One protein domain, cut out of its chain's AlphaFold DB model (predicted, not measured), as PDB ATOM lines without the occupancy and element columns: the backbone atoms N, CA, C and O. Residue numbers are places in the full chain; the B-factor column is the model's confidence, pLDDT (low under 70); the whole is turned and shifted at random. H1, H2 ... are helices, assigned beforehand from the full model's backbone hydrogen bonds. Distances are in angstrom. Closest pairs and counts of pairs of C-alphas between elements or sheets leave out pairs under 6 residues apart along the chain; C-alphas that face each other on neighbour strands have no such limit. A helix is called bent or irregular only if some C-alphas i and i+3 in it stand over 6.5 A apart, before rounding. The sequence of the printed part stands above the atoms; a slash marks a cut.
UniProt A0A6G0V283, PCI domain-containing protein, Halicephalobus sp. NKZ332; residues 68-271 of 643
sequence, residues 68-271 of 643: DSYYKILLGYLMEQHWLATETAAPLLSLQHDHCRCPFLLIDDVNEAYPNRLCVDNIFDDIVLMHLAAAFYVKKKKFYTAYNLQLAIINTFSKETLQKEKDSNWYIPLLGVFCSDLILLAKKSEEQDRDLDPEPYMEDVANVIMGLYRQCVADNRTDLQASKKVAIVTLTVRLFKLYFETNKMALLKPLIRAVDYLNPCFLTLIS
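This is residues 68 to 271 of the 643 residues of the protein "PCI domain-containing protein" of Halicephalobus sp. NKZ332 (UniProt A0A6G0V283). Long helices run side by side, up and down, as a flat slab: H6, H7, H8 and H9 make a bundle in its middle, with H5 packed on H6 along one side and H10 on H9 along the other. The small hairpin H1 and H2 packs, by H2, on residues 172 to 174 of H7; short H3 and H4 sit by H5, and short H11 crosses H9 at residues 229 to 230. The printed part has 204 residues with eleven named helices, H1 to H11 in chain order, and no named strand: all helix. It is compact, with a radius of gyration of the C-alphas of 17.3 A, and spans 50 by 47 by 25 A.

Begin at H7, residues 172 to 192, the longest helix by residues and a hub, as is H9, residues 228 to 245; each touches four helices. With H6, residues 143 to 162, and H8, residues 201 to 217, they form an up-and-down bundle, each running against the one before it. Look for the closest C-alphas of three hairpins: Phe 143 and Ser 189 of H6 and H7, 5.2 A apart; Ala 186 and Tyr 201 of H7 and H8, 5.5 A; Cys 216 and Lys 228 of H8 and H9, 5.1 A. H7 touches H9 with residues 172 to 180 alone, at a shallow tilt of 17 degrees, the same way; the closest C-alphas, of Gly 176 and Thr 234, are 6.3 A apart. Outward, H5, residues 123 to 139, forms a hairpin with H6, closest at C-alphas 134 and 146, 4.4 A; H10, residues 249 to 260, forms one with H9, closest at C-alphas 243 and 249, 6.0 A. H1, residues 68 to 79, and H2, residues 83 to 89, are a hairpin, closest at C-alphas 77 and 85, 5.0 A. H2 touches residues 172 to 174 of H7 alone, at a tilt of 36 degrees, only just steep; C-alphas 87 and 173 are closest, 5.6 A. H11, residues 264 to 269, touches residues 229 to 230 of H9 alone, about perpendicular at 82 degrees; C-alphas 230 and 266 are closest, 5.7 A. H4, residues 110 to 113, only just touches residues 129 to 133 of H5, with 3 pairs of C-alphas within 8 A, the closest being 110 and 129, 6.4 A. H3, residues 98 to 101, is close to H5 but not clearly touching, with C-alphas 100 and 135 closest, 6.1 A. Every O i to N i+4 pair is within hydrogen-bond range in H1, H2, H5, H6 and H8; H7 has 15 of 17, H9 11 of 14, H10 5 of 8 and H11 0 of 2, beside 2 of 3 O i to N i+3 pairs, while H3 and H4 are too short for an i+4 pair.

Find C-alpha 172 at (147.082, 120.464, 166.003); from there H7 runs 30.9 A to C-alpha 192 at (125.616, 109.351, 146.773). H6 measures 26.1 A, H5 24.8 A, H8 24.2 A and H9 26.5 A. H9 has a kink of 31 degrees near residue 235 and is only just irregular, with C-alphas 230 and 233 at 6.9 A. H1 begins at C-alpha 68, (157.985, 102.026, 152.733).

The two C-alphas farthest apart, of Asn 116 and Ala 250, are 52.6 A apart. The printed part has no cut and no long link. Its mean pLDDT is 87.9; look for values under 70 at residue 121 and residues 195 to 198.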
ATOM      1  N   ASP A  68     156.954 101.833 151.703       85.44
ATOM      2  CA  ASP A  68     157.985 102.026 152.733       85.44
ATOM      3  C   ASP A  68     158.579 103.437 152.715       85.44
ATOM      4  O   ASP A  68     158.903 103.982 153.767       85.44
ATOM      5  N   SER A  69     158.738 104.027 151.526       87.38
ATOM      6  CA  SER A  69     159.208 105.406 151.373       87.38
ATOM      7  C   SER A  69     158.203 106.377 151.994       87.38
ATOM      8  O   SER A  69     158.567 107.116 152.908       87.38
ATOM      9  N   TYR A  70     156.934 106.302 151.582       88.94
ATOM     10  CA  TYR A  70     155.845 107.108 152.142       88.94
ATOM     11  C   TYR A  70     155.766 106.986 153.668       88.94
ATOM     12  O   TYR A  70     155.768 107.988 154.381       88.94
ATOM     13  N   TYR A  71     155.746 105.750 154.163       87.81
ATOM     14  CA  TYR A  71     155.564 105.450 155.574       87.81
ATOM     15  C   TYR A  71     156.744 105.946 156.423       87.81
ATOM     16  O   TYR A  71     156.532 106.560 157.468       87.81
ATOM     17  N   LYS A  72     157.990 105.775 155.952       86.81
ATOM     18  CA  LYS A  72     159.188 106.300 156.634       86.81
ATOM     19  C   LYS A  72     159.227 107.821 156.673       86.81
ATOM     20  O   LYS A  72     159.602 108.374 157.701       86.81
ATOM     21  N   ILE A  73     158.856 108.486 155.580       88.12
ATOM     22  CA  ILE A  73     158.819 109.953 155.511       88.12
ATOM     23  C   ILE A  73     157.787 110.490 156.504       88.12
ATOM     24  O   ILE A  73     158.107 111.333 157.338       88.12
ATOM     25  N   LEU A  74     156.566 109.955 156.452       88.19
ATOM     26  CA  LEU A  74     155.473 110.391 157.311       88.19
ATOM     27  C   LEU A  74     155.788 110.171 158.795       88.19
ATOM     28  O   LEU A  74     155.661 111.097 159.596       88.19
ATOM     29  N   LEU A  75     156.234 108.968 159.171       85.94
ATOM     30  CA  LEU A  75     156.616 108.697 160.554       85.94
ATOM     31  C   LEU A  75     157.834 109.503 160.993       85.94
ATOM     32  O   LEU A  75     157.855 109.945 162.135       85.94
ATOM     33  N   GLY A  76     158.815 109.719 160.113       86.38
ATOM     34  CA  GLY A  76     159.982 110.550 160.408       86.38
ATOM     35  C   GLY A  76     159.563 111.928 160.911       86.38
ATOM     36  O   GLY A  76     159.961 112.324 162.003       86.38
ATOM     37  N   TYR A  77     158.656 112.588 160.189       88.75
ATOM     38  CA  TYR A  77     158.116 113.884 160.599       88.75
ATOM     39  C   TYR A  77     157.281 113.825 161.886       88.75
ATOM     40  O   TYR A  77     157.407 114.699 162.743       88.75
ATOM     41  N   LEU A  78     156.440 112.802 162.060       87.19
ATOM     42  CA  LEU A  78     155.610 112.671 163.266       87.19
ATOM     43  C   LEU A  78     156.435 112.339 164.522       87.19
ATOM     44  O   LEU A  78     156.054 112.725 165.628       87.19
ATOM     45  N   MET A  79     157.572 111.657 164.371       85.75
ATOM     46  CA  MET A  79     158.485 111.334 165.471       85.75
ATOM     47  C   MET A  79     159.276 112.547 165.975       85.75
ATOM     48  O   MET A  79     159.713 112.530 167.125       85.75
ATOM     49  N   GLU A  80     159.428 113.604 165.172       86.56
ATOM     50  CA  GLU A  80     160.078 114.850 165.607       86.56
ATOM     51  C   GLU A  80     159.255 115.625 166.651       86.56
ATOM     52  O   GLU A  80     159.816 116.445 167.374       86.56
ATOM     53  N   GLN A  81     157.940 115.371 166.747       86.69
ATOM     54  CA  GLN A  81     157.021 116.015 167.704       86.69
ATOM     55  C   GLN A  81     157.103 117.550 167.703       86.69
ATOM     56  O   GLN A  81     156.981 118.218 168.733       86.69
ATOM     57  N   HIS A  82     157.309 118.122 166.518       88.56
ATOM     58  CA  HIS A  82     157.455 119.554 166.311       88.56
ATOM     59  C   HIS A  82     156.349 120.085 165.391       88.56
ATOM     60  O   HIS A  82     155.886 119.388 164.484       88.56
ATOM     61  N   TRP A  83     155.929 121.337 165.608       87.19
ATOM     62  CA  TRP A  83     154.837 121.963 164.854       87.19
ATOM     63  C   TRP A  83     155.090 121.944 163.341       87.19
ATOM     64  O   TRP A  83     154.265 121.444 162.584       87.19
ATOM     65  N   LEU A  84     156.258 122.434 162.912       87.25
ATOM     66  CA  LEU A  84     156.601 122.564 161.490       87.25
ATOM     67  C   LEU A  84     156.677 121.206 160.773       87.25
ATOM     68  O   LEU A  84     156.190 121.077 159.657       87.25
ATOM     69  N   ALA A  85     157.230 120.184 161.434       88.38
ATOM     70  CA  ALA A  85     157.291 118.827 160.890       88.38
ATOM     71  C   ALA A  85     155.887 118.224 160.732       88.38
ATOM     72  O   ALA A  85     155.581 117.532 159.762       88.38
ATOM     73  N   THR A  86     154.988 118.538 161.663       88.19
ATOM     74  CA  THR A  86     153.599 118.083 161.585       88.19
ATOM     75  C   THR A  86     152.821 118.820 160.502       88.19
ATOM     76  O   THR A  86     151.996 118.213 159.828       88.19
ATOM     77  N   GLU A  87     153.093 120.106 160.295       87.19
ATOM     78  CA  GLU A  87     152.525 120.886 159.193       87.19
ATOM     79  C   GLU A  87     152.921 120.303 157.830       87.19
ATOM     80  O   GLU A  87     152.066 120.181 156.958       87.19
ATOM     81  N   THR A  88     154.164 119.833 157.669       88.00
ATOM     82  CA  THR A  88     154.596 119.118 156.454       88.00
ATOM     83  C   THR A  88     154.035 117.697 156.354       88.00
ATOM     84  O   THR A  88     153.803 117.200 155.255       88.00
ATOM     85  N   ALA A  89     153.782 117.034 157.485       89.88
ATOM     86  CA  ALA A  89     153.181 115.701 157.524       89.88
ATOM     87  C   ALA A  89     151.665 115.705 157.262       89.88
ATOM     88  O   ALA A  89     151.127 114.724 156.749       89.88
ATOM     89  N   ALA A  90     150.954 116.780 157.615       89.75
ATOM     90  CA  ALA A  90     149.493 116.812 157.577       89.75
ATOM     91  C   ALA A  90     148.897 116.558 156.176       89.75
ATOM     92  O   ALA A  90     147.974 115.745 156.087       89.75
ATOM     93  N   PRO A  91     149.416 117.150 155.078       89.50
ATOM     94  CA  PRO A  91     148.938 116.860 153.726       89.50
ATOM     95  C   PRO A  91     149.105 115.388 153.333       89.50
ATOM     96  O   PRO A  91     148.241 114.819 152.668       89.50
ATOM     97  N   LEU A  92     150.159 114.716 153.807       90.31
ATOM     98  CA  LEU A  92     150.359 113.283 153.563       90.31
ATOM     99  C   LEU A  92     149.279 112.419 154.226       90.31
ATOM    100  O   LEU A  92     149.036 111.317 153.762       90.31
ATOM    101  N   LEU A  93     148.576 112.928 155.236       91.94
ATOM    102  CA  LEU A  93     147.405 112.291 155.842       91.94
ATOM    103  C   LEU A  93     146.074 112.890 155.356       91.94
ATOM    104  O   LEU A  93     145.042 112.679 155.991       91.94
ATOM    105  N   SER A  94     146.082 113.631 154.241       93.25
ATOM    106  CA  SER A  94     144.867 114.172 153.631       93.25
ATOM    107  C   SER A  94     144.383 113.362 152.433       93.25
ATOM    108  O   SER A  94     145.139 113.077 151.505       93.25
ATOM    109  N   LEU A  95     143.080 113.097 152.367       91.31
ATOM    110  CA  LEU A  95     142.430 112.472 151.206       91.31
ATOM    111  C   LEU A  95     142.441 113.352 149.942       91.31
ATOM    112  O   LEU A  95     142.034 112.901 148.868       91.31
ATOM    113  N   GLN A  96     142.864 114.611 150.065       87.31
ATOM    114  CA  GLN A  96     142.955 115.576 148.966       87.31
ATOM    115  C   GLN A  96     144.356 115.650 148.345       87.31
ATOM    116  O   GLN A  96     144.501 116.201 147.257       87.31
ATOM    117  N   HIS A  97     145.365 115.062 148.989       90.38
ATOM    118  CA  HIS A  97     146.748 115.105 148.526       90.38
ATOM    119  C   HIS A  97     147.025 114.092 147.402       90.38
ATOM    120  O   HIS A  97     146.364 113.058 147.263       90.38
ATOM    121  N   ASP A  98     148.071 114.352 146.616       85.25
ATOM    122  CA  ASP A  98     148.433 113.563 145.433       85.25
ATOM    123  C   ASP A  98     148.767 112.093 145.725       85.25
ATOM    124  O   ASP A  98     148.607 111.236 144.855       85.25
ATOM    125  N   HIS A  99     149.149 111.761 146.959       87.81
ATOM    126  CA  HIS A  99     149.457 110.383 147.363       87.81
ATOM    127  C   HIS A  99     148.243 109.447 147.196       87.81
ATOM    128  O   HIS A  99     148.410 108.264 146.904       87.81
ATOM    129  N   CYS A 100     147.015 109.972 147.285       86.62
ATOM    130  CA  CYS A 100     145.786 109.214 147.034       86.62
ATOM    131  C   CYS A 100     145.629 108.783 145.562       86.62
ATOM    132  O   CYS A 100     144.760 107.973 145.232       86.62
ATOM    133  N   ARG A 101     146.461 109.304 144.651       86.69
ATOM    134  CA  ARG A 101     146.511 108.885 143.242       86.69
ATOM    135  C   ARG A 101     147.451 107.698 143.026       86.69
ATOM    136  O   ARG A 101     147.300 106.997 142.024       86.69
ATOM    137  N   CYS A 102     148.366 107.428 143.960       87.19
ATOM    138  CA  CYS A 102     149.350 106.350 143.873       87.19
ATOM    139  C   CYS A 102     148.684 104.972 144.056       87.19
ATOM    140  O   CYS A 102     148.223 104.658 145.153       87.19
ATOM    141  N   PRO A 103     148.651 104.098 143.028       84.75
ATOM    142  CA  PRO A 103     147.962 102.806 143.109       84.75
ATOM    143  C   PRO A 103     148.469 101.890 144.226       84.75
ATOM    144  O   PRO A 103     147.676 101.160 144.804       84.75
ATOM    145  N   PHE A 104     149.765 101.955 144.540       86.69
ATOM    146  CA  PHE A 104     150.411 101.124 145.561       86.69
ATOM    147  C   PHE A 104     150.120 101.560 147.007       86.69
ATOM    148  O   PHE A 104     150.500 100.849 147.926       86.69
ATOM    149  N   LEU A 105     149.475 102.711 147.224       85.88
ATOM    150  CA  LEU A 105     149.036 103.167 148.554       85.88
ATOM    151  C   LEU A 105     147.544 102.904 148.803       85.88
ATOM    152  O   LEU A 105     147.057 103.064 149.916       85.88
ATOM    153  N   LEU A 106     146.802 102.504 147.772       86.50
ATOM    154  CA  LEU A 106     145.359 102.304 147.834       86.50
ATOM    155  C   LEU A 106     145.069 100.853 148.205       86.50
ATOM    156  O   LEU A 106     144.798 100.025 147.335       86.50
ATOM    157  N   ILE A 107     145.164 100.566 149.499       86.25
ATOM    158  CA  ILE A 107     145.097  99.223 150.078       86.25
ATOM    159  C   ILE A 107     144.042  99.224 151.189       86.25
ATOM    160  O   ILE A 107     143.977 100.185 151.952       86.25
ATOM    161  N   ASP A 108     143.211  98.183 151.273       85.88
ATOM    162  CA  ASP A 108     142.228  98.016 152.355       85.88
ATOM    163  C   ASP A 108     142.854  97.500 153.651       85.88
ATOM    164  O   ASP A 108     142.628  98.100 154.701       85.88
ATOM    165  N   ASP A 109     143.647  96.431 153.578       84.69
ATOM    166  CA  ASP A 109     144.429  95.900 154.690       84.69
ATOM    167  C   ASP A 109     145.926  95.943 154.368       84.69
ATOM    168  O   ASP A 109     146.496  95.124 153.641       84.69
ATOM    169  N   VAL A 110     146.581  96.955 154.929       82.25
ATOM    170  CA  VAL A 110     148.018  97.177 154.768       82.25
ATOM    171  C   VAL A 110     148.838  96.067 155.431       82.25
ATOM    172  O   VAL A 110     149.922  95.755 154.939       82.25
ATOM    173  N   ASN A 111     148.348  95.444 156.508       83.06
ATOM    174  CA  ASN A 111     149.062  94.353 157.176       83.06
ATOM    175  C   ASN A 111     149.022  93.066 156.341       83.06
ATOM    176  O   ASN A 111     149.990  92.310 156.349       83.06
ATOM    177  N   GLU A 112     147.940  92.833 155.593       83.12
ATOM    178  CA  GLU A 112     147.863  91.725 154.633       83.12
ATOM    179  C   GLU A 112     148.757  91.978 153.410       83.12
ATOM    180  O   GLU A 112     149.502  91.093 152.985       83.12
ATOM    181  N   ALA A 113     148.733  93.197 152.862       79.50
ATOM    182  CA  ALA A 113     149.522  93.552 151.681       79.50
ATOM    183  C   ALA A 113     151.035  93.653 151.961       79.50
ATOM    184  O   ALA A 113     151.849  93.321 151.097       79.50
ATOM    185  N   TYR A 114     151.418  94.097 153.162       82.88
ATOM    186  CA  TYR A 114     152.806  94.274 153.596       82.88
ATOM    187  C   TYR A 114     153.042  93.656 154.987       82.88
ATOM    188  O   TYR A 114     153.270  94.376 155.961       82.88
ATOM    189  N   PRO A 115     153.074  92.315 155.097       76.69
ATOM    190  CA  PRO A 115     153.195  91.621 156.385       76.69
ATOM    191  C   PRO A 115     154.539  91.852 157.092       76.69
ATOM    192  O   PRO A 115     154.636  91.681 158.301       76.69
ATOM    193  N   ASN A 116     155.574  92.266 156.350       77.50
ATOM    194  CA  ASN A 116     156.910  92.564 156.877       77.50
ATOM    195  C   ASN A 116     157.174  94.073 157.029       77.50
ATOM    196  O   ASN A 116     158.334  94.489 157.072       77.50
ATOM    197  N   ARG A 117     156.127  94.909 157.042       80.50
ATOM    198  CA  ARG A 117     156.290  96.357 157.229       80.50
ATOM    199  C   ARG A 117     156.903  96.676 158.593       80.50
ATOM    200  O   ARG A 117     156.803  95.905 159.544       80.50
ATOM    201  N   LEU A 118     157.500  97.860 158.694       73.50
ATOM    202  CA  LEU A 118     157.970  98.386 159.969       73.50
ATOM    203  C   LEU A 118     156.751  98.718 160.850       73.50
ATOM    204  O   LEU A 118     156.093  99.726 160.617       73.50
ATOM    205  N   CYS A 119     156.436  97.873 161.831       71.19
ATOM    206  CA  CYS A 119     155.405  98.170 162.823       71.19
ATOM    207  C   CYS A 119     156.011  99.021 163.941       71.19
ATOM    208  O   CYS A 119     156.973  98.607 164.593       71.19
ATOM    209  N   VAL A 120     155.450 100.206 164.158       74.56
ATOM    210  CA  VAL A 120     155.797 101.068 165.291       74.56
ATOM    211  C   VAL A 120     154.606 101.064 166.239       74.56
ATOM    212  O   VAL A 120     153.509 101.402 165.810       74.56
ATOM    213  N   ASP A 121     154.816 100.712 167.514       69.25
ATOM    214  CA  ASP A 121     153.782 100.767 168.564       69.25
ATOM    215  C   ASP A 121     153.435 102.228 168.896       69.25
ATOM    216  O   ASP A 121     153.841 102.794 169.914       69.25
ATOM    217  N   ASN A 122     152.723 102.882 167.984       81.69
ATOM    218  CA  ASN A 122     152.301 104.267 168.086       81.69
ATOM    219  C   ASN A 122     150.903 104.416 167.482       81.69
ATOM    220  O   ASN A 122     150.608 103.863 166.430       81.69
ATOM    221  N   ILE A 123     150.068 105.240 168.106       85.69
ATOM    222  CA  ILE A 123     148.707 105.554 167.654       85.69
ATOM    223  C   ILE A 123     148.656 106.083 166.215       85.69
ATOM    224  O   ILE A 123     147.646 105.946 165.529       85.69
ATOM    225  N   PHE A 124     149.741 106.712 165.757       86.44
ATOM    226  CA  PHE A 124     149.831 107.235 164.404       86.44
ATOM    227  C   PHE A 124     149.948 106.119 163.377       86.44
ATOM    228  O   PHE A 124     149.482 106.327 162.264       86.44
ATOM    229  N   ASP A 125     150.474 104.945 163.748       88.06
ATOM    230  CA  ASP A 125     150.459 103.776 162.873       88.06
ATOM    231  C   ASP A 125     149.019 103.408 162.509       88.06
ATOM    232  O   ASP A 125     148.652 103.459 161.338       88.06
ATOM    233  N   ASP A 126     148.168 103.190 163.515       88.75
ATOM    234  CA  ASP A 126     146.746 102.888 163.318       88.75
ATOM    235  C   ASP A 126     146.040 103.956 162.466       88.75
ATOM    236  O   ASP A 126     145.234 103.632 161.589       88.75
ATOM    237  N   ILE A 127     146.362 105.236 162.685       91.88
ATOM    238  CA  ILE A 127     145.825 106.350 161.892       91.88
ATOM    239  C   ILE A 127     146.256 106.249 160.424       91.88
ATOM    240  O   ILE A 127     145.408 106.415 159.546       91.88
ATOM    241  N   VAL A 128     147.531 105.954 160.135       91.19
ATOM    242  CA  VAL A 128     148.007 105.786 158.751       91.19
ATOM    243  C   VAL A 128     147.285 104.624 158.072       91.19
ATOM    244  O   VAL A 128     146.840 104.771 156.933       91.19
ATOM    245  N   LEU A 129     147.123 103.486 158.753       90.81
ATOM    246  CA  LEU A 129     146.447 102.314 158.181       90.81
ATOM    247  C   LEU A 129     144.982 102.623 157.858       90.81
ATOM    248  O   LEU A 129     144.527 102.367 156.741       90.81
ATOM    249  N   MET A 130     144.256 103.229 158.804       93.62
ATOM    250  CA  MET A 130     142.867 103.642 158.589       93.62
ATOM    251  C   MET A 130     142.746 104.671 157.457       93.62
ATOM    252  O   MET A 130     141.782 104.617 156.692       93.62
ATOM    253  N   HIS A 131     143.713 105.584 157.323       94.00
ATOM    254  CA  HIS A 131     143.742 106.597 156.262       94.00
ATOM    255  C   HIS A 131     143.927 105.975 154.875       94.00
ATOM    256  O   HIS A 131     143.166 106.275 153.954       94.00
ATOM    257  N   LEU A 132     144.880 105.052 154.720       92.69
ATOM    258  CA  LEU A 132     145.106 104.347 153.454       92.69
ATOM    259  C   LEU A 132     143.899 103.477 153.067       92.69
ATOM    260  O   LEU A 132     143.466 103.502 151.909       92.69
ATOM    261  N   ALA A 133     143.285 102.808 154.048       93.06
ATOM    262  CA  ALA A 133     142.029 102.089 153.855       93.06
ATOM    263  C   ALA A 133     140.896 103.033 153.417       93.06
ATOM    264  O   ALA A 133     140.158 102.734 152.473       93.06
ATOM    265  N   ALA A 134     140.772 104.209 154.041       93.75
ATOM    266  CA  ALA A 134     139.798 105.218 153.634       93.75
ATOM    267  C   ALA A 134     140.045 105.674 152.186       93.75
ATOM    268  O   ALA A 134     139.106 105.671 151.384       93.75
ATOM    269  N   ALA A 135     141.292 105.970 151.806       93.25
ATOM    270  CA  ALA A 135     141.664 106.347 150.440       93.25
ATOM    271  C   ALA A 135     141.304 105.256 149.411       93.25
ATOM    272  O   ALA A 135     140.757 105.555 148.340       93.25
ATOM    273  N   PHE A 136     141.515 103.981 149.750       93.69
ATOM    274  CA  PHE A 136     141.078 102.847 148.932       93.69
ATOM    275  C   PHE A 136     139.559 102.832 148.713       93.69
ATOM    276  O   PHE A 136     139.090 102.712 147.573       93.69
ATOM    277  N   TYR A 137     138.770 103.003 149.777       93.56
ATOM    278  CA  TYR A 137     137.308 103.029 149.681       93.56
ATOM    279  C   TYR A 137     136.777 104.257 148.933       93.56
ATOM    280  O   TYR A 137     135.817 104.124 148.165       93.56
ATOM    281  N   VAL A 138     137.433 105.417 149.057       92.81
ATOM    282  CA  VAL A 138     137.140 106.606 148.238       92.81
ATOM    283  C   VAL A 138     137.315 106.288 146.754       92.81
ATOM    284  O   VAL A 138     136.419 106.581 145.959       92.81
ATOM    285  N   LYS A 139     138.411 105.624 146.363       92.31
ATOM    286  CA  LYS A 139     138.630 105.218 144.964       92.31
ATOM    287  C   LYS A 139     137.583 104.217 144.473       92.31
ATOM    288  O   LYS A 139     137.166 104.289 143.316       92.31
ATOM    289  N   LYS A 140     137.117 103.317 145.343       91.50
ATOM    290  CA  LYS A 140     136.019 102.382 145.040       91.50
ATOM    291  C   LYS A 140     134.619 103.009 145.101       91.50
ATOM    292  O   LYS A 140     133.648 102.280 144.918       91.50
ATOM    293  N   LYS A 141     134.500 104.327 145.320       91.50
ATOM    294  CA  LYS A 141     133.223 105.057 145.456       91.50
ATOM    295  C   LYS A 141     132.318 104.497 146.568       91.50
ATOM    296  O   LYS A 141     131.097 104.484 146.441       91.50
ATOM    297  N   LYS A 142     132.921 104.000 147.651       92.19
ATOM    298  CA  LYS A 142     132.223 103.580 148.875       92.19
ATOM    299  C   LYS A 142     132.414 104.655 149.950       92.19
ATOM    300  O   LYS A 142     133.204 104.470 150.876       92.19
ATOM    301  N   PHE A 143     131.736 105.796 149.799       92.69
ATOM    302  CA  PHE A 143     131.986 106.969 150.648       92.69
ATOM    303  C   PHE A 143     131.540 106.774 152.099       92.69
ATOM    304  O   PHE A 143     132.273 107.185 152.991       92.69
ATOM    305  N   TYR A 144     130.450 106.043 152.352       90.75
ATOM    306  CA  TYR A 144     129.995 105.730 153.713       90.75
ATOM    307  C   TYR A 144     131.034 104.939 154.531       90.75
ATOM    308  O   TYR A 144     131.309 105.243 155.692       90.75
ATOM    309  N   THR A 145     131.675 103.933 153.924       92.25
ATOM    310  CA  THR A 145     132.734 103.160 154.594       92.25
ATOM    311  C   THR A 145     133.955 104.032 154.879       92.25
ATOM    312  O   THR A 145     134.483 103.996 155.989       92.25
ATOM    313  N   ALA A 146     134.369 104.855 153.911       94.06
ATOM    314  CA  ALA A 146     135.459 105.809 154.105       94.06
ATOM    315  C   ALA A 146     135.129 106.846 155.196       94.06
ATOM    316  O   ALA A 146     135.985 107.164 156.016       94.06
ATOM    317  N   TYR A 147     133.885 107.328 155.252       94.56
ATOM    318  CA  TYR A 147     133.386 108.247 156.276       94.56
ATOM    319  C   TYR A 147     133.505 107.650 157.684       94.56
ATOM    320  O   TYR A 147     134.039 108.301 158.582       94.56
ATOM    321  N   ASN A 148     133.093 106.394 157.870       94.12
ATOM    322  CA  ASN A 148     133.206 105.712 159.161       94.12
ATOM    323  C   ASN A 148     134.663 105.483 159.588       94.12
ATOM    324  O   ASN A 148     134.980 105.633 160.769       94.12
ATOM    325  N   LEU A 149     135.561 105.174 158.645       94.94
ATOM    326  CA  LEU A 149     137.000 105.083 158.919       94.94
ATOM    327  C   LEU A 149     137.579 106.442 159.330       94.94
ATOM    328  O   LEU A 149     138.309 106.526 160.315       94.94
ATOM    329  N   GLN A 150     137.191 107.523 158.651       95.94
ATOM    330  CA  GLN A 150     137.612 108.876 159.018       95.94
ATOM    331  C   GLN A 150     137.086 109.296 160.398       95.94
ATOM    332  O   GLN A 150     137.793 109.939 161.178       95.94
ATOM    333  N   LEU A 151     135.856 108.908 160.734       94.62
ATOM    334  CA  LEU A 151     135.293 109.124 162.062       94.62
ATOM    335  C   LEU A 151     136.067 108.337 163.132       94.62
ATOM    336  O   LEU A 151     136.324 108.865 164.215       94.62
ATOM    337  N   ALA A 152     136.483 107.104 162.825       95.12
ATOM    338  CA  ALA A 152     137.342 106.310 163.698       95.12
ATOM    339  C   ALA A 152     138.711 106.980 163.914       95.12
ATOM    340  O   ALA A 152     139.128 107.104 165.064       95.12
ATOM    341  N   ILE A 153     139.348 107.510 162.860       95.19
ATOM    342  CA  ILE A 153     140.597 108.290 162.958       95.19
ATOM    343  C   ILE A 153     140.435 109.458 163.933       95.19
ATOM    344  O   ILE A 153     141.230 109.606 164.862       95.19
ATOM    345  N   ILE A 154     139.380 110.262 163.775       94.88
ATOM    346  CA  ILE A 154     139.127 111.423 164.640       94.88
ATOM    347  C   ILE A 154     138.872 111.004 166.090       94.88
ATOM    348  O   ILE A 154     139.374 111.651 167.011       94.88
ATOM    349  N   ASN A 155     138.114 109.930 166.316       93.94
ATOM    350  CA  ASN A 155     137.826 109.438 167.662       93.94
ATOM    351  C   ASN A 155     139.086 108.904 168.356       93.94
ATOM    352  O   ASN A 155     139.326 109.242 169.519       93.94
ATOM    353  N   THR A 156     139.910 108.131 167.643       93.44
ATOM    354  CA  THR A 156     141.204 107.637 168.136       93.44
ATOM    355  C   THR A 156     142.132 108.806 168.448       93.44
ATOM    356  O   THR A 156     142.619 108.912 169.572       93.44
ATOM    357  N   PHE A 157     142.285 109.756 167.523       93.00
ATOM    358  CA  PHE A 157     143.104 110.953 167.724       93.00
ATOM    359  C   PHE A 157     142.610 111.819 168.894       93.00
ATOM    360  O   PHE A 157     143.401 112.294 169.710       93.00
ATOM    361  N   SER A 158     141.293 112.009 169.034       92.19
ATOM    362  CA  SER A 158     140.730 112.793 170.139       92.19
ATOM    363  C   SER A 158     141.015 112.146 171.492       92.19
ATOM    364  O   SER A 158     141.445 112.830 172.422       92.19
ATOM    365  N   LYS A 159     140.785 110.837 171.613       90.31
ATOM    366  CA  LYS A 159     140.936 110.104 172.873       90.31
ATOM    367  C   LYS A 159     142.401 109.905 173.259       90.31
ATOM    368  O   LYS A 159     142.747 110.046 174.429       90.31
ATOM    369  N   GLU A 160     143.243 109.555 172.296       89.00
ATOM    370  CA  GLU A 160     144.612 109.115 172.556       89.00
ATOM    371  C   GLU A 160     145.630 110.254 172.462       89.00
ATOM    372  O   GLU A 160     146.586 110.256 173.227       89.00
ATOM    373  N   THR A 161     145.398 111.261 171.613       87.88
ATOM    374  CA  THR A 161     146.281 112.433 171.486       87.88
ATOM    375  C   THR A 161     145.685 113.637 172.202       87.88
ATOM    376  O   THR A 161     146.209 114.086 173.219       87.88
ATOM    377  N   LEU A 162     144.542 114.146 171.727       87.19
ATOM    378  CA  LEU A 162     144.017 115.447 172.152       87.19
ATOM    379  C   LEU A 162     143.652 115.488 173.646       87.19
ATOM    380  O   LEU A 162     143.748 116.547 174.263       87.19
ATOM    381  N   GLN A 163     143.241 114.372 174.253       87.44
ATOM    382  CA  GLN A 163     142.918 114.302 175.686       87.44
ATOM    383  C   GLN A 163     144.120 113.965 176.580       87.44
ATOM    384  O   GLN A 163     144.205 114.500 177.690       87.44
ATOM    385  N   LYS A 164     145.031 113.092 176.129       87.31
ATOM    386  CA  LYS A 164     146.155 112.604 176.947       87.31
ATOM    387  C   LYS A 164     147.362 113.532 176.908       87.31
ATOM    388  O   LYS A 164     147.960 113.761 177.958       87.31
ATOM    389  N   GLU A 165     147.668 114.115 175.750       82.94
ATOM    390  CA  GLU A 165     148.786 115.042 175.591       82.94
ATOM    391  C   GLU A 165     148.451 116.406 176.206       82.94
ATOM    392  O   GLU A 165     147.505 117.103 175.800       82.94
ATOM    393  N   LYS A 166     149.212 116.784 177.240       79.38
ATOM    394  CA  LYS A 166     148.970 117.983 178.064       79.38
ATOM    395  C   LYS A 166     150.075 119.024 178.011       79.38
ATOM    396  O   LYS A 166     149.827 120.142 178.457       79.38
ATOM    397  N   ASP A 167     151.229 118.705 177.442       81.88
ATOM    398  CA  ASP A 167     152.410 119.574 177.521       81.88
ATOM    399  C   ASP A 167     152.835 120.136 176.158       81.88
ATOM    400  O   ASP A 167     153.717 120.984 176.085       81.88
ATOM    401  N   SER A 168     152.168 119.728 175.073       85.81
ATOM    402  CA  SER A 168     152.484 120.168 173.713       85.81
ATOM    403  C   SER A 168     151.238 120.256 172.821       85.81
ATOM    404  O   SER A 168     150.190 119.671 173.129       85.81
ATOM    405  N   ASN A 169     151.340 121.014 171.724       88.69
ATOM    406  CA  ASN A 169     150.290 121.162 170.708       88.69
ATOM    407  C   ASN A 169     150.761 120.870 169.269       88.69
ATOM    408  O   ASN A 169     150.056 121.213 168.321       88.69
ATOM    409  N   TRP A 170     151.915 120.215 169.094       89.69
ATOM    410  CA  TRP A 170     152.514 119.951 167.778       89.69
ATOM    411  C   TRP A 170     151.574 119.215 166.809       89.69
ATOM    412  O   TRP A 170     151.670 119.414 165.608       89.69
ATOM    413  N   TYR A 171     150.631 118.423 167.324       89.69
ATOM    414  CA  TYR A 171     149.669 117.620 166.561       89.69
ATOM    415  C   TYR A 171     148.458 118.403 166.017       89.69
ATOM    416  O   TYR A 171     147.664 117.854 165.252       89.69
ATOM    417  N   ILE A 172     148.257 119.668 166.407       89.81
ATOM    418  CA  ILE A 172     147.082 120.464 166.003       89.81
ATOM    419  C   ILE A 172     146.926 120.642 164.478       89.81
ATOM    420  O   ILE A 172     145.778 120.601 164.027       89.81
ATOM    421  N   PRO A 173     147.988 120.772 163.655       89.44
ATOM    422  CA  PRO A 173     147.840 120.823 162.197       89.44
ATOM    423  C   PRO A 173     147.075 119.618 161.611       89.44
ATOM    424  O   PRO A 173     146.239 119.794 160.722       89.44
ATOM    425  N   LEU A 174     147.254 118.413 162.174       91.38
ATOM    426  CA  LEU A 174     146.529 117.200 161.755       91.38
ATOM    427  C   LEU A 174     145.020 117.316 161.985       91.38
ATOM    428  O   LEU A 174     144.220 116.861 161.169       91.38
ATOM    429  N   LEU A 175     144.614 117.971 163.077       91.38
ATOM    430  CA  LEU A 175     143.206 118.146 163.434       91.38
ATOM    431  C   LEU A 175     142.435 118.888 162.333       91.38
ATOM    432  O   LEU A 175     141.296 118.529 162.019       91.38
ATOM    433  N   GLY A 176     143.060 119.907 161.736       88.38
ATOM    434  CA  GLY A 176     142.486 120.680 160.636       88.38
ATOM    435  C   GLY A 176     142.266 119.835 159.379       88.38
ATOM    436  O   GLY A 176     141.195 119.925 158.769       88.38
ATOM    437  N   VAL A 177     143.235 118.986 159.027       91.31
ATOM    438  CA  VAL A 177     143.144 118.046 157.897       91.31
ATOM    439  C   VAL A 177     142.052 117.013 158.142       91.31
ATOM    440  O   VAL A 177     141.125 116.909 157.338       91.31
ATOM    441  N   PHE A 178     142.065 116.344 159.298       94.38
ATOM    442  CA  PHE A 178     141.086 115.301 159.606       94.38
ATOM    443  C   PHE A 178     139.647 115.815 159.570       94.38
ATOM    444  O   PHE A 178     138.774 115.165 158.991       94.38
ATOM    445  N   CYS A 179     139.403 117.004 160.132       93.94
ATOM    446  CA  CYS A 179     138.091 117.646 160.071       93.94
ATOM    447  C   CYS A 179     137.692 118.016 158.634       93.94
ATOM    448  O   CYS A 179     136.516 117.932 158.288       93.94
ATOM    449  N   SER A 180     138.644 118.444 157.800       91.44
ATOM    450  CA  SER A 180     138.371 118.819 156.405       91.44
ATOM    451  C   SER A 180     137.964 117.605 155.574       91.44
ATOM    452  O   SER A 180     136.973 117.668 154.845       91.44
ATOM    453  N   ASP A 181     138.665 116.489 155.750       93.75
ATOM    454  CA  ASP A 181     138.368 115.241 155.050       93.75
ATOM    455  C   ASP A 181     137.072 114.594 155.536       93.75
ATOM    456  O   ASP A 181     136.306 114.074 154.725       93.75
ATOM    457  N   LEU A 182     136.751 114.713 156.829       94.50
ATOM    458  CA  LEU A 182     135.454 114.280 157.350       94.50
ATOM    459  C   LEU A 182     134.299 115.044 156.681       94.50
ATOM    460  O   LEU A 182     133.323 114.431 156.253       94.50
ATOM    461  N   ILE A 183     134.422 116.371 156.541       92.44
ATOM    462  CA  ILE A 183     133.426 117.197 155.837       92.44
ATOM    463  C   ILE A 183     133.332 116.793 154.359       92.44
ATOM    464  O   ILE A 183     132.230 116.686 153.823       92.44
ATOM    465  N   LEU A 184     134.467 116.555 153.694       92.12
ATOM    466  CA  LEU A 184     134.502 116.121 152.295       92.12
ATOM    467  C   LEU A 184     133.770 114.786 152.092       92.12
ATOM    468  O   LEU A 184     132.978 114.651 151.160       92.12
ATOM    469  N   LEU A 185     134.028 113.805 152.956       92.75
ATOM    470  CA  LEU A 185     133.407 112.484 152.885       92.75
ATOM    471  C   LEU A 185     131.917 112.520 153.211       92.75
ATOM    472  O   LEU A 185     131.142 111.841 152.538       92.75
ATOM    473  N   ALA A 186     131.503 113.335 154.184       91.50
ATOM    474  CA  ALA A 186     130.091 113.539 154.494       91.50
ATOM    475  C   ALA A 186     129.327 114.110 153.293       91.50
ATOM    476  O   ALA A 186     128.275 113.584 152.938       91.50
ATOM    477  N   LYS A 187     129.894 115.111 152.605       89.94
ATOM    478  CA  LYS A 187     129.302 115.676 151.379       89.94
ATOM    479  C   LYS A 187     129.170 114.644 150.266       89.94
ATOM    480  O   LYS A 187     128.095 114.495 149.696       89.94
ATOM    481  N   LYS A 188     130.239 113.889 149.993       90.88
ATOM    482  CA  LYS A 188     130.217 112.837 148.965       90.88
ATOM    483  C   LYS A 188     129.239 111.705 149.298       90.88
ATOM    484  O   LYS A 188     128.646 111.141 148.385       90.88
ATOM    485  N   SER A 189     129.072 111.380 150.580       89.31
ATOM    486  CA  SER A 189     128.098 110.376 151.030       89.31
ATOM    487  C   SER A 189     126.666 110.892 150.862       89.31
ATOM    488  O   SER A 189     125.855 110.217 150.244       89.31
ATOM    489  N   GLU A 190     126.378 112.135 151.268       87.38
ATOM    490  CA  GLU A 190     125.062 112.768 151.062       87.38
ATOM    491  C   GLU A 190     124.707 112.912 149.567       87.38
ATOM    492  O   GLU A 190     123.549 112.775 149.177       87.38
ATOM    493  N   GLU A 191     125.693 113.164 148.702       86.44
ATOM    494  CA  GLU A 191     125.503 113.175 147.246       86.44
ATOM    495  C   GLU A 191     125.193 111.788 146.672       86.44
ATOM    496  O   GLU A 191     124.376 111.693 145.755       86.44
ATOM    497  N   GLN A 192     125.831 110.737 147.195       84.94
ATOM    498  CA  GLN A 192     125.616 109.351 146.773       84.94
ATOM    499  C   GLN A 192     124.256 108.817 147.239       84.94
ATOM    500  O   GLN A 192     123.581 108.128 146.475       84.94
ATOM    501  N   ASP A 193     123.837 109.183 148.449       82.12
ATOM    502  CA  ASP A 193     122.584 108.742 149.062       82.12
ATOM    503  C   ASP A 193     121.405 109.673 148.743       82.12
ATOM    504  O   ASP A 193     120.341 109.536 149.331       82.12
ATOM    505  N   ARG A 194     121.551 110.612 147.793       71.12
ATOM    506  CA  ARG A 194     120.519 111.613 147.448       71.12
ATOM    507  C   ARG A 194     119.163 111.000 147.056       71.12
ATOM    508  O   ARG A 194     118.138 111.651 147.247       71.12
ATOM    509  N   ASP A 195     119.173 109.783 146.513       66.62
ATOM    510  CA  ASP A 195     117.979 109.033 146.094       66.62
ATOM    511  C   ASP A 195     117.427 108.095 147.195       66.62
ATOM    512  O   ASP A 195     116.345 107.526 147.042       66.62
ATOM    513  N   LEU A 196     118.160 107.933 148.300       68.50
ATOM    514  CA  LEU A 196     117.768 107.204 149.511       68.50
ATOM    515  C   LEU A 196     117.368 108.227 150.591       68.50
ATOM    516  O   LEU A 196     117.705 109.399 150.472       68.50
ATOM    517  N   ASP A 197     116.627 107.835 151.635       63.91
ATOM    518  CA  ASP A 197     116.361 108.741 152.768       63.91
ATOM    519  C   ASP A 197     117.707 109.138 153.411       63.91
ATOM    520  O   ASP A 197     118.341 108.291 154.047       63.91
ATOM    521  N   PRO A 198     118.187 110.388 153.240       65.25
ATOM    522  CA  PRO A 198     119.572 110.711 153.538       65.25
ATOM    523  C   PRO A 198     119.769 110.843 155.048       65.25
ATOM    524  O   PRO A 198     119.055 111.598 155.721       65.25
ATOM    525  N   GLU A 199     120.762 110.135 155.589       72.38
ATOM    526  CA  GLU A 199     121.190 110.318 156.977       72.38
ATOM    527  C   GLU A 199     121.705 111.758 157.193       72.38
ATOM    528  O   GLU A 199     122.203 112.408 156.265       72.38
ATOM    529  N   PRO A 200     121.602 112.309 158.415       83.06
ATOM    530  CA  PRO A 200     121.988 113.687 158.704       83.06
ATOM    531  C   PRO A 200     123.515 113.872 158.838       83.06
ATOM    532  O   PRO A 200     123.975 114.536 159.769       83.06
ATOM    533  N   TYR A 201     124.304 113.366 157.880       85.56
ATOM    534  CA  TYR A 201     125.775 113.360 157.897       85.56
ATOM    535  C   TYR A 201     126.381 114.712 158.306       85.56
ATOM    536  O   TYR A 201     127.231 114.787 159.187       85.56
ATOM    537  N   MET A 202     125.905 115.813 157.721       86.56
ATOM    538  CA  MET A 202     126.428 117.158 157.997       86.56
ATOM    539  C   MET A 202     126.159 117.642 159.429       86.56
ATOM    540  O   MET A 202     126.946 118.418 159.979       86.56
ATOM    541  N   GLU A 203     125.058 117.207 160.046       88.44
ATOM    542  CA  GLU A 203     124.757 117.539 161.442       88.44
ATOM    543  C   GLU A 203     125.611 116.713 162.401       88.44
ATOM    544  O   GLU A 203     126.131 117.256 163.378       88.44
ATOM    545  N   ASP A 204     125.818 115.437 162.084       90.56
ATOM    546  CA  ASP A 204     126.667 114.542 162.865       90.56
ATOM    547  C   ASP A 204     128.124 115.005 162.841       90.56
ATOM    548  O   ASP A 204     128.745 115.152 163.897       90.56
ATOM    549  N   VAL A 205     128.642 115.377 161.668       93.56
ATOM    550  CA  VAL A 205     129.978 115.978 161.543       93.56
ATOM    551  C   VAL A 205     130.085 117.273 162.344       93.56
ATOM    552  O   VAL A 205     131.073 117.478 163.053       93.56
ATOM    553  N   ALA A 206     129.073 118.145 162.291       93.31
ATOM    554  CA  ALA A 206     129.075 119.368 163.089       93.31
ATOM    555  C   ALA A 206     129.133 119.062 164.595       93.31
ATOM    556  O   ALA A 206     129.875 119.726 165.319       93.31
ATOM    557  N   ASN A 207     128.419 118.037 165.070       93.12
ATOM    558  CA  ASN A 207     128.455 117.610 166.469       93.12
ATOM    559  C   ASN A 207     129.835 117.073 166.880       93.12
ATOM    560  O   ASN A 207     130.333 117.436 167.949       93.12
ATOM    561  N   VAL A 208     130.476 116.271 166.024       94.81
ATOM    562  CA  VAL A 208     131.835 115.746 166.252       94.81
ATOM    563  C   VAL A 208     132.844 116.892 166.351       94.81
ATOM    564  O   VAL A 208     133.566 116.998 167.346       94.81
ATOM    565  N   ILE A 209     132.840 117.815 165.384       95.19
ATOM    566  CA  ILE A 209     133.746 118.974 165.375       95.19
ATOM    567  C   ILE A 209     133.467 119.903 166.563       95.19
ATOM    568  O   ILE A 209     134.404 120.392 167.194       95.19
ATOM    569  N   MET A 210     132.203 120.107 166.943       94.00
ATOM    570  CA  MET A 210     131.853 120.851 168.158       94.00
ATOM    571  C   MET A 210     132.371 120.175 169.433       94.00
ATOM    572  O   MET A 210     132.721 120.872 170.388       94.00
ATOM    573  N   GLY A 211     132.422 118.843 169.475       93.75
ATOM    574  CA  GLY A 211     133.029 118.085 170.570       93.75
ATOM    575  C   GLY A 211     134.518 118.402 170.720       93.75
ATOM    576  O   GLY A 211     134.954 118.770 171.811       93.75
ATOM    577  N   LEU A 212     135.266 118.351 169.614       93.81
ATOM    578  CA  LEU A 212     136.687 118.726 169.555       93.81
ATOM    579  C   LEU A 212     136.890 120.195 169.952       93.81
ATOM    580  O   LEU A 212     137.730 120.518 170.790       93.81
ATOM    581  N   TYR A 213     136.048 121.081 169.424       94.31
ATOM    582  CA  TYR A 213     136.065 122.507 169.725       94.31
ATOM    583  C   TYR A 213     135.896 122.792 171.223       94.31
ATOM    584  O   TYR A 213     136.644 123.584 171.794       94.31
ATOM    585  N   ARG A 214     134.946 122.123 171.891       92.94
ATOM    586  CA  ARG A 214     134.739 122.271 173.343       92.94
ATOM    587  C   ARG A 214     135.958 121.821 174.145       92.94
ATOM    588  O   ARG A 214     136.265 122.465 175.143       92.94
ATOM    589  N   GLN A 215     136.661 120.773 173.708       91.12
ATOM    590  CA  GLN A 215     137.909 120.337 174.348       91.12
ATOM    591  C   GLN A 215     139.002 121.413 174.228       91.12
ATOM    592  O   GLN A 215     139.682 121.697 175.210       91.12
ATOM    593  N   CYS A 216     139.131 122.061 173.064       90.50
ATOM    594  CA  CYS A 216     140.087 123.154 172.854       90.50
ATOM    595  C   CYS A 216     139.733 124.425 173.643       90.50
ATOM    596  O   CYS A 216     140.623 125.076 174.182       90.50
ATOM    597  N   VAL A 217     138.447 124.785 173.738       90.31
ATOM    598  CA  VAL A 217     137.987 125.961 174.505       90.31
ATOM    599  C   VAL A 217     138.123 125.756 176.014       90.31
ATOM    600  O   VAL A 217     138.440 126.708 176.725       90.31
ATOM    601  N   ALA A 218     137.912 124.533 176.505       89.12
ATOM    602  CA  ALA A 218     138.077 124.186 177.917       89.12
ATOM    603  C   ALA A 218     139.547 124.180 178.380       89.12
ATOM    604  O   ALA A 218     139.816 124.034 179.573       89.12
ATOM    605  N   ASP A 219     140.500 124.320 177.457       87.25
ATOM    606  CA  ASP A 219     141.906 124.436 177.797       87.25
ATOM    607  C   ASP A 219     142.184 125.769 178.502       87.25
ATOM    608  O   ASP A 219     141.999 126.843 177.937       87.25
ATOM    609  N   ASN A 220     142.657 125.716 179.743       84.94
ATOM    610  CA  ASN A 220     142.963 126.914 180.526       84.94
ATOM    611  C   ASN A 220     144.403 127.409 180.330       84.94
ATOM    612  O   ASN A 220     144.769 128.449 180.878       84.94
ATOM    613  N   ARG A 221     145.224 126.696 179.551       84.75
ATOM    614  CA  ARG A 221     146.633 127.042 179.332       84.75
ATOM    615  C   ARG A 221     146.780 128.300 178.475       84.75
ATOM    616  O   ARG A 221     146.039 128.515 177.510       84.75
ATOM    617  N   THR A 222     147.773 129.112 178.828       79.56
ATOM    618  CA  THR A 222     148.118 130.379 178.165       79.56
ATOM    619  C   THR A 222     149.393 130.298 177.329       79.56
ATOM    620  O   THR A 222     149.606 131.172 176.495       79.56
ATOM    621  N   ASP A 223     150.215 129.266 177.535       83.75
ATOM    622  CA  ASP A 223     151.439 129.046 176.766       83.75
ATOM    623  C   ASP A 223     151.134 128.741 175.291       83.75
ATOM    624  O   ASP A 223     150.253 127.934 174.990       83.75
ATOM    625  N   LEU A 224     151.859 129.381 174.369       81.56
ATOM    626  CA  LEU A 224     151.590 129.273 172.931       81.56
ATOM    627  C   LEU A 224     151.940 127.896 172.348       81.56
ATOM    628  O   LEU A 224     151.285 127.469 171.400       81.56
ATOM    629  N   GLN A 225     152.946 127.214 172.898       81.25
ATOM    630  CA  GLN A 225     153.468 125.938 172.385       81.25
ATOM    631  C   GLN A 225     152.763 124.722 173.005       81.25
ATOM    632  O   GLN A 225     152.808 123.613 172.474       81.25
ATOM    633  N   ALA A 226     152.072 124.922 174.125       83.81
ATOM    634  CA  ALA A 226     151.276 123.886 174.764       83.81
ATOM    635  C   ALA A 226     149.774 124.047 174.478       83.81
ATOM    636  O   ALA A 226     149.069 123.046 174.321       83.81
ATOM    637  N   SER A 227     149.246 125.274 174.420       89.00
ATOM    638  CA  SER A 227     147.796 125.514 174.405       89.00
ATOM    639  C   SER A 227     147.108 124.998 173.138       89.00
ATOM    640  O   SER A 227     147.534 125.244 172.010       89.00
ATOM    641  N   LYS A 228     145.968 124.332 173.329       89.25
ATOM    642  CA  LYS A 228     145.058 123.840 172.281       89.25
ATOM    643  C   LYS A 228     144.185 124.958 171.717       89.25
ATOM    644  O   LYS A 228     143.501 124.748 170.716       89.25
ATOM    645  N   LYS A 229     144.215 126.153 172.323       88.62
ATOM    646  CA  LYS A 229     143.459 127.325 171.862       88.62
ATOM    647  C   LYS A 229     143.830 127.763 170.447       88.62
ATOM    648  O   LYS A 229     142.982 128.334 169.769       88.62
ATOM    649  N   VAL A 230     145.033 127.425 169.975       87.50
ATOM    650  CA  VAL A 230     145.469 127.641 168.583       87.50
ATOM    651  C   VAL A 230     144.480 127.019 167.580       87.50
ATOM    652  O   VAL A 230     144.199 127.605 166.541       87.50
ATOM    653  N   ALA A 231     143.861 125.881 167.921       89.69
ATOM    654  CA  ALA A 231     142.913 125.188 167.046       89.69
ATOM    655  C   ALA A 231     141.535 125.866 166.936       89.69
ATOM    656  O   ALA A 231     140.756 125.523 166.046       89.69
ATOM    657  N   ILE A 232     141.199 126.803 167.834       91.31
ATOM    658  CA  ILE A 232     139.848 127.382 167.928       91.31
ATOM    659  C   ILE A 232     139.450 128.055 166.617       91.31
ATOM    660  O   ILE A 232     138.322 127.857 166.165       91.31
ATOM    661  N   VAL A 233     140.352 128.801 165.975       90.06
ATOM    662  CA  VAL A 233     140.030 129.488 164.715       90.06
ATOM    663  C   VAL A 233     139.873 128.496 163.566       90.06
ATOM    664  O   VAL A 233     138.852 128.543 162.882       90.06
ATOM    665  N   THR A 234     140.797 127.545 163.396       90.00
ATOM    666  CA  THR A 234     140.692 126.504 162.359       90.00
ATOM    667  C   THR A 234     139.383 125.723 162.488       90.00
ATOM    668  O   THR A 234     138.633 125.602 161.515       90.00
ATOM    669  N   LEU A 235     139.033 125.270 163.698       93.19
ATOM    670  CA  LEU A 235     137.768 124.575 163.959       93.19
ATOM    671  C   LEU A 235     136.550 125.486 163.745       93.19
ATOM    672  O   LEU A 235     135.555 125.047 163.169       93.19
ATOM    673  N   THR A 236     136.634 126.762 164.134       93.62
ATOM    674  CA  THR A 236     135.575 127.755 163.881       93.62
ATOM    675  C   THR A 236     135.311 127.914 162.390       93.62
ATOM    676  O   THR A 236     134.154 127.906 161.981       93.62
ATOM    677  N   VAL A 237     136.350 127.977 161.554       92.19
ATOM    678  CA  VAL A 237     136.201 128.061 160.090       92.19
ATOM    679  C   VAL A 237     135.513 126.815 159.526       92.19
ATOM    680  O   VAL A 237     134.659 126.930 158.644       92.19
ATOM    681  N   ARG A 238     135.841 125.617 160.026       92.50
ATOM    682  CA  ARG A 238     135.173 124.373 159.602       92.50
ATOM    683  C   ARG A 238     133.699 124.350 160.021       92.50
ATOM    684  O   ARG A 238     132.837 124.044 159.199       92.50
ATOM    685  N   LEU A 239     133.395 124.774 161.246       93.81
ATOM    686  CA  LEU A 239     132.021 124.921 161.740       93.81
ATOM    687  C   LEU A 239     131.239 126.004 160.992       93.81
ATOM    688  O   LEU A 239     130.054 125.823 160.725       93.81
ATOM    689  N   PHE A 240     131.884 127.104 160.601       92.50
ATOM    690  CA  PHE A 240     131.278 128.133 159.759       92.50
ATOM    691  C   PHE A 240     130.806 127.536 158.436       92.50
ATOM    692  O   PHE A 240     129.631 127.685 158.104       92.50
ATOM    693  N   LYS A 241     131.676 126.801 157.728       89.19
ATOM    694  CA  LYS A 241     131.308 126.112 156.478       89.19
ATOM    695  C   LYS A 241     130.054 125.241 156.674       89.19
ATOM    696  O   LYS A 241     129.078 125.418 155.948       89.19
ATOM    697  N   LEU A 242     130.026 124.409 157.717       90.69
ATOM    698  CA  LEU A 242     128.890 123.529 158.034       90.69
ATOM    699  C   LEU A 242     127.600 124.284 158.393       90.69
ATOM    700  O   LEU A 242     126.516 123.938 157.923       90.69
ATOM    701  N   TYR A 243     127.679 125.322 159.224       92.00
ATOM    702  CA  TYR A 243     126.498 126.059 159.681       92.00
ATOM    703  C   TYR A 243     125.913 126.992 158.621       92.00
ATOM    704  O   TYR A 243     124.697 127.195 158.609       92.00
ATOM    705  N   PHE A 244     126.727 127.523 157.707       88.25
ATOM    706  CA  PHE A 244     126.217 128.242 156.536       88.25
ATOM    707  C   PHE A 244     125.508 127.297 155.553       88.25
ATOM    708  O   PHE A 244     124.480 127.670 154.984       88.25
ATOM    709  N   GLU A 245     126.008 126.070 155.386       85.19
ATOM    710  CA  GLU A 245     125.392 125.053 154.522       85.19
ATOM    711  C   GLU A 245     124.088 124.503 155.117       85.19
ATOM    712  O   GLU A 245     123.072 124.434 154.427       85.19
ATOM    713  N   THR A 246     124.068 124.220 156.422       87.06
ATOM    714  CA  THR A 246     122.873 123.741 157.148       87.06
ATOM    715  C   THR A 246     121.896 124.854 157.551       87.06
ATOM    716  O   THR A 246     120.852 124.576 158.140       87.06
ATOM    717  N   ASN A 247     122.199 126.118 157.227       86.50
ATOM    718  CA  ASN A 247     121.409 127.305 157.579       86.50
ATOM    719  C   ASN A 247     121.195 127.508 159.101       86.50
ATOM    720  O   ASN A 247     120.197 128.087 159.530       86.50
ATOM    721  N   LYS A 248     122.142 127.064 159.940       88.19
ATOM    722  CA  LYS A 248     122.111 127.186 161.413       88.19
ATOM    723  C   LYS A 248     122.889 128.416 161.907       88.19
ATOM    724  O   LYS A 248     123.726 128.336 162.805       88.19
ATOM    725  N   MET A 249     122.604 129.590 161.337       84.62
ATOM    726  CA  MET A 249     123.398 130.817 161.554       84.62
ATOM    727  C   MET A 249     123.425 131.321 163.010       84.62
ATOM    728  O   MET A 249     124.368 132.006 163.406       84.62
ATOM    729  N   ALA A 250     122.424 130.976 163.828       87.06
ATOM    730  CA  ALA A 250     122.375 131.353 165.246       87.06
ATOM    731  C   ALA A 250     123.540 130.762 166.067       87.06
ATOM    732  O   ALA A 250     123.983 131.372 167.042       87.06
ATOM    733  N   LEU A 251     124.081 129.614 165.643       90.69
ATOM    734  CA  LEU A 251     125.180 128.915 166.317       90.69
ATOM    735  C   LEU A 251     126.556 129.549 166.058       90.69
ATOM    736  O   LEU A 251     127.531 129.171 166.702       90.69
ATOM    737  N   LEU A 252     126.648 130.533 165.157       91.44
ATOM    738  CA  LEU A 252     127.902 131.213 164.821       91.44
ATOM    739  C   LEU A 252     128.336 132.208 165.910       91.44
ATOM    740  O   LEU A 252     129.527 132.409 166.126       91.44
ATOM    741  N   LYS A 253     127.384 132.816 166.632       91.06
ATOM    742  CA  LYS A 253     127.664 133.887 167.607       91.06
ATOM    743  C   LYS A 253     128.550 133.434 168.783       91.06
ATOM    744  O   LYS A 253     129.468 134.176 169.126       91.06
ATOM    745  N   PRO A 254     128.339 132.253 169.402       91.69
ATOM    746  CA  PRO A 254     129.257 131.738 170.419       91.69
ATOM    747  C   PRO A 254     130.673 131.470 169.895       91.69
ATOM    748  O   PRO A 254     131.628 131.674 170.637       91.69
ATOM    749  N   LEU A 255     130.810 131.046 168.633       93.06
ATOM    750  CA  LEU A 255     132.117 130.788 168.020       93.06
ATOM    751  C   LEU A 255     132.894 132.090 167.809       93.06
ATOM    752  O   LEU A 255     134.041 132.188 168.224       93.06
ATOM    753  N   ILE A 256     132.235 133.112 167.250       92.00
ATOM    754  CA  ILE A 256     132.825 134.448 167.057       92.00
ATOM    755  C   ILE A 256     133.315 135.007 168.396       92.00
ATOM    756  O   ILE A 256     134.479 135.365 168.521       92.00
ATOM    757  N   ARG A 257     132.468 134.965 169.432       90.94
ATOM    758  CA  ARG A 257     132.836 135.444 170.774       90.94
ATOM    759  C   ARG A 257     134.065 134.740 171.336       90.94
ATOM    760  O   ARG A 257     134.905 135.386 171.942       90.94
ATOM    761  N   ALA A 258     134.164 133.424 171.176       90.00
ATOM    762  CA  ALA A 258     135.320 132.685 171.671       90.00
ATOM    763  C   ALA A 258     136.618 133.114 170.973       90.00
ATOM    764  O   ALA A 258     137.653 133.169 171.631       90.00
ATOM    765  N   VAL A 259     136.551 133.447 169.679       89.69
ATOM    766  CA  VAL A 259     137.688 134.004 168.936       89.69
ATOM    767  C   VAL A 259     138.016 135.421 169.407       89.69
ATOM    768  O   VAL A 259     139.184 135.712 169.629       89.69
ATOM    769  N   ASP A 260     137.015 136.266 169.657       88.88
ATOM    770  CA  ASP A 260     137.229 137.627 170.177       88.88
ATOM    771  C   ASP A 260     137.911 137.634 171.562       88.88
ATOM    772  O   ASP A 260     138.636 138.569 171.898       88.88
ATOM    773  N   TYR A 261     137.699 136.589 172.374       87.69
ATOM    774  CA  TYR A 261     138.353 136.411 173.678       87.69
ATOM    775  C   TYR A 261     139.740 135.748 173.606       87.69
ATOM    776  O   TYR A 261     140.396 135.604 174.644       87.69
ATOM    777  N   LEU A 262     140.203 135.314 172.429       86.81
ATOM    778  CA  LEU A 262     141.551 134.763 172.285       86.81
ATOM    779  C   LEU A 262     142.604 135.854 172.482       86.81
ATOM    780  O   LEU A 262     142.453 136.989 172.040       86.81
ATOM    781  N   ASN A 263     143.726 135.480 173.100       82.50
ATOM    782  CA  ASN A 263     144.903 136.339 173.107       82.50
ATOM    783  C   ASN A 263     145.363 136.560 171.646       82.50
ATOM    784  O   ASN A 263     145.565 135.565 170.945       82.50
ATOM    785  N   PRO A 264     145.570 137.813 171.191       83.81
ATOM    786  CA  PRO A 264     146.030 138.115 169.835       83.81
ATOM    787  C   PRO A 264     147.298 137.364 169.410       83.81
ATOM    788  O   PRO A 264     147.456 137.067 168.230       83.81
ATOM    789  N   CYS A 265     148.172 136.986 170.351       81.62
ATOM    790  CA  CYS A 265     149.357 136.174 170.066       81.62
ATOM    791  C   CYS A 265     149.018 134.785 169.492       81.62
ATOM    792  O   CYS A 265     149.825 134.215 168.772       81.62
ATOM    793  N   PHE A 266     147.830 134.230 169.753       80.06
ATOM    794  CA  PHE A 266     147.406 132.983 169.107       80.06
ATOM    795  C   PHE A 266     147.085 133.176 167.627       80.06
ATOM    796  O   PHE A 266     147.210 132.229 166.855       80.06
ATOM    797  N   LEU A 267     146.707 134.391 167.213       78.81
ATOM    798  CA  LEU A 267     146.362 134.672 165.823       78.81
ATOM    799  C   LEU A 267     147.585 134.650 164.899       78.81
ATOM    800  O   LEU A 267     147.432 134.405 163.707       78.81
ATOM    801  N   THR A 268     148.794 134.844 165.438       80.56
ATOM    802  CA  THR A 268     150.036 134.806 164.652       80.56
ATOM    803  C   THR A 268     150.462 133.391 164.262       80.56
ATOM    804  O   THR A 268     151.331 133.243 163.414       80.56
ATOM    805  N   LEU A 269     149.882 132.359 164.886       78.50
ATOM    806  CA  LEU A 269     150.157 130.945 164.592       78.50
ATOM    807  C   LEU A 269     149.151 130.332 163.607       78.50
ATOM    808  O   LEU A 269     149.264 129.163 163.253       78.50
ATOM    809  N   ILE A 270     148.135 131.091 163.195       81.00
ATOM    810  CA  ILE A 270     147.071 130.595 162.320       81.00
ATOM    811  C   ILE A 270     147.528 130.690 160.869       81.00
ATOM    812  O   ILE A 270     148.122 131.687 160.456       81.00
ATOM    813  N   SER A 271     147.182 129.678 160.071       84.44
ATOM    814  CA  SER A 271     147.409 129.725 158.630       84.44
ATOM    815  C   SER A 271     146.707 130.936 158.001       84.44
ATOM    816  O   SER A 271     145.558 131.267 158.314       84.44
TER     817      SER A 271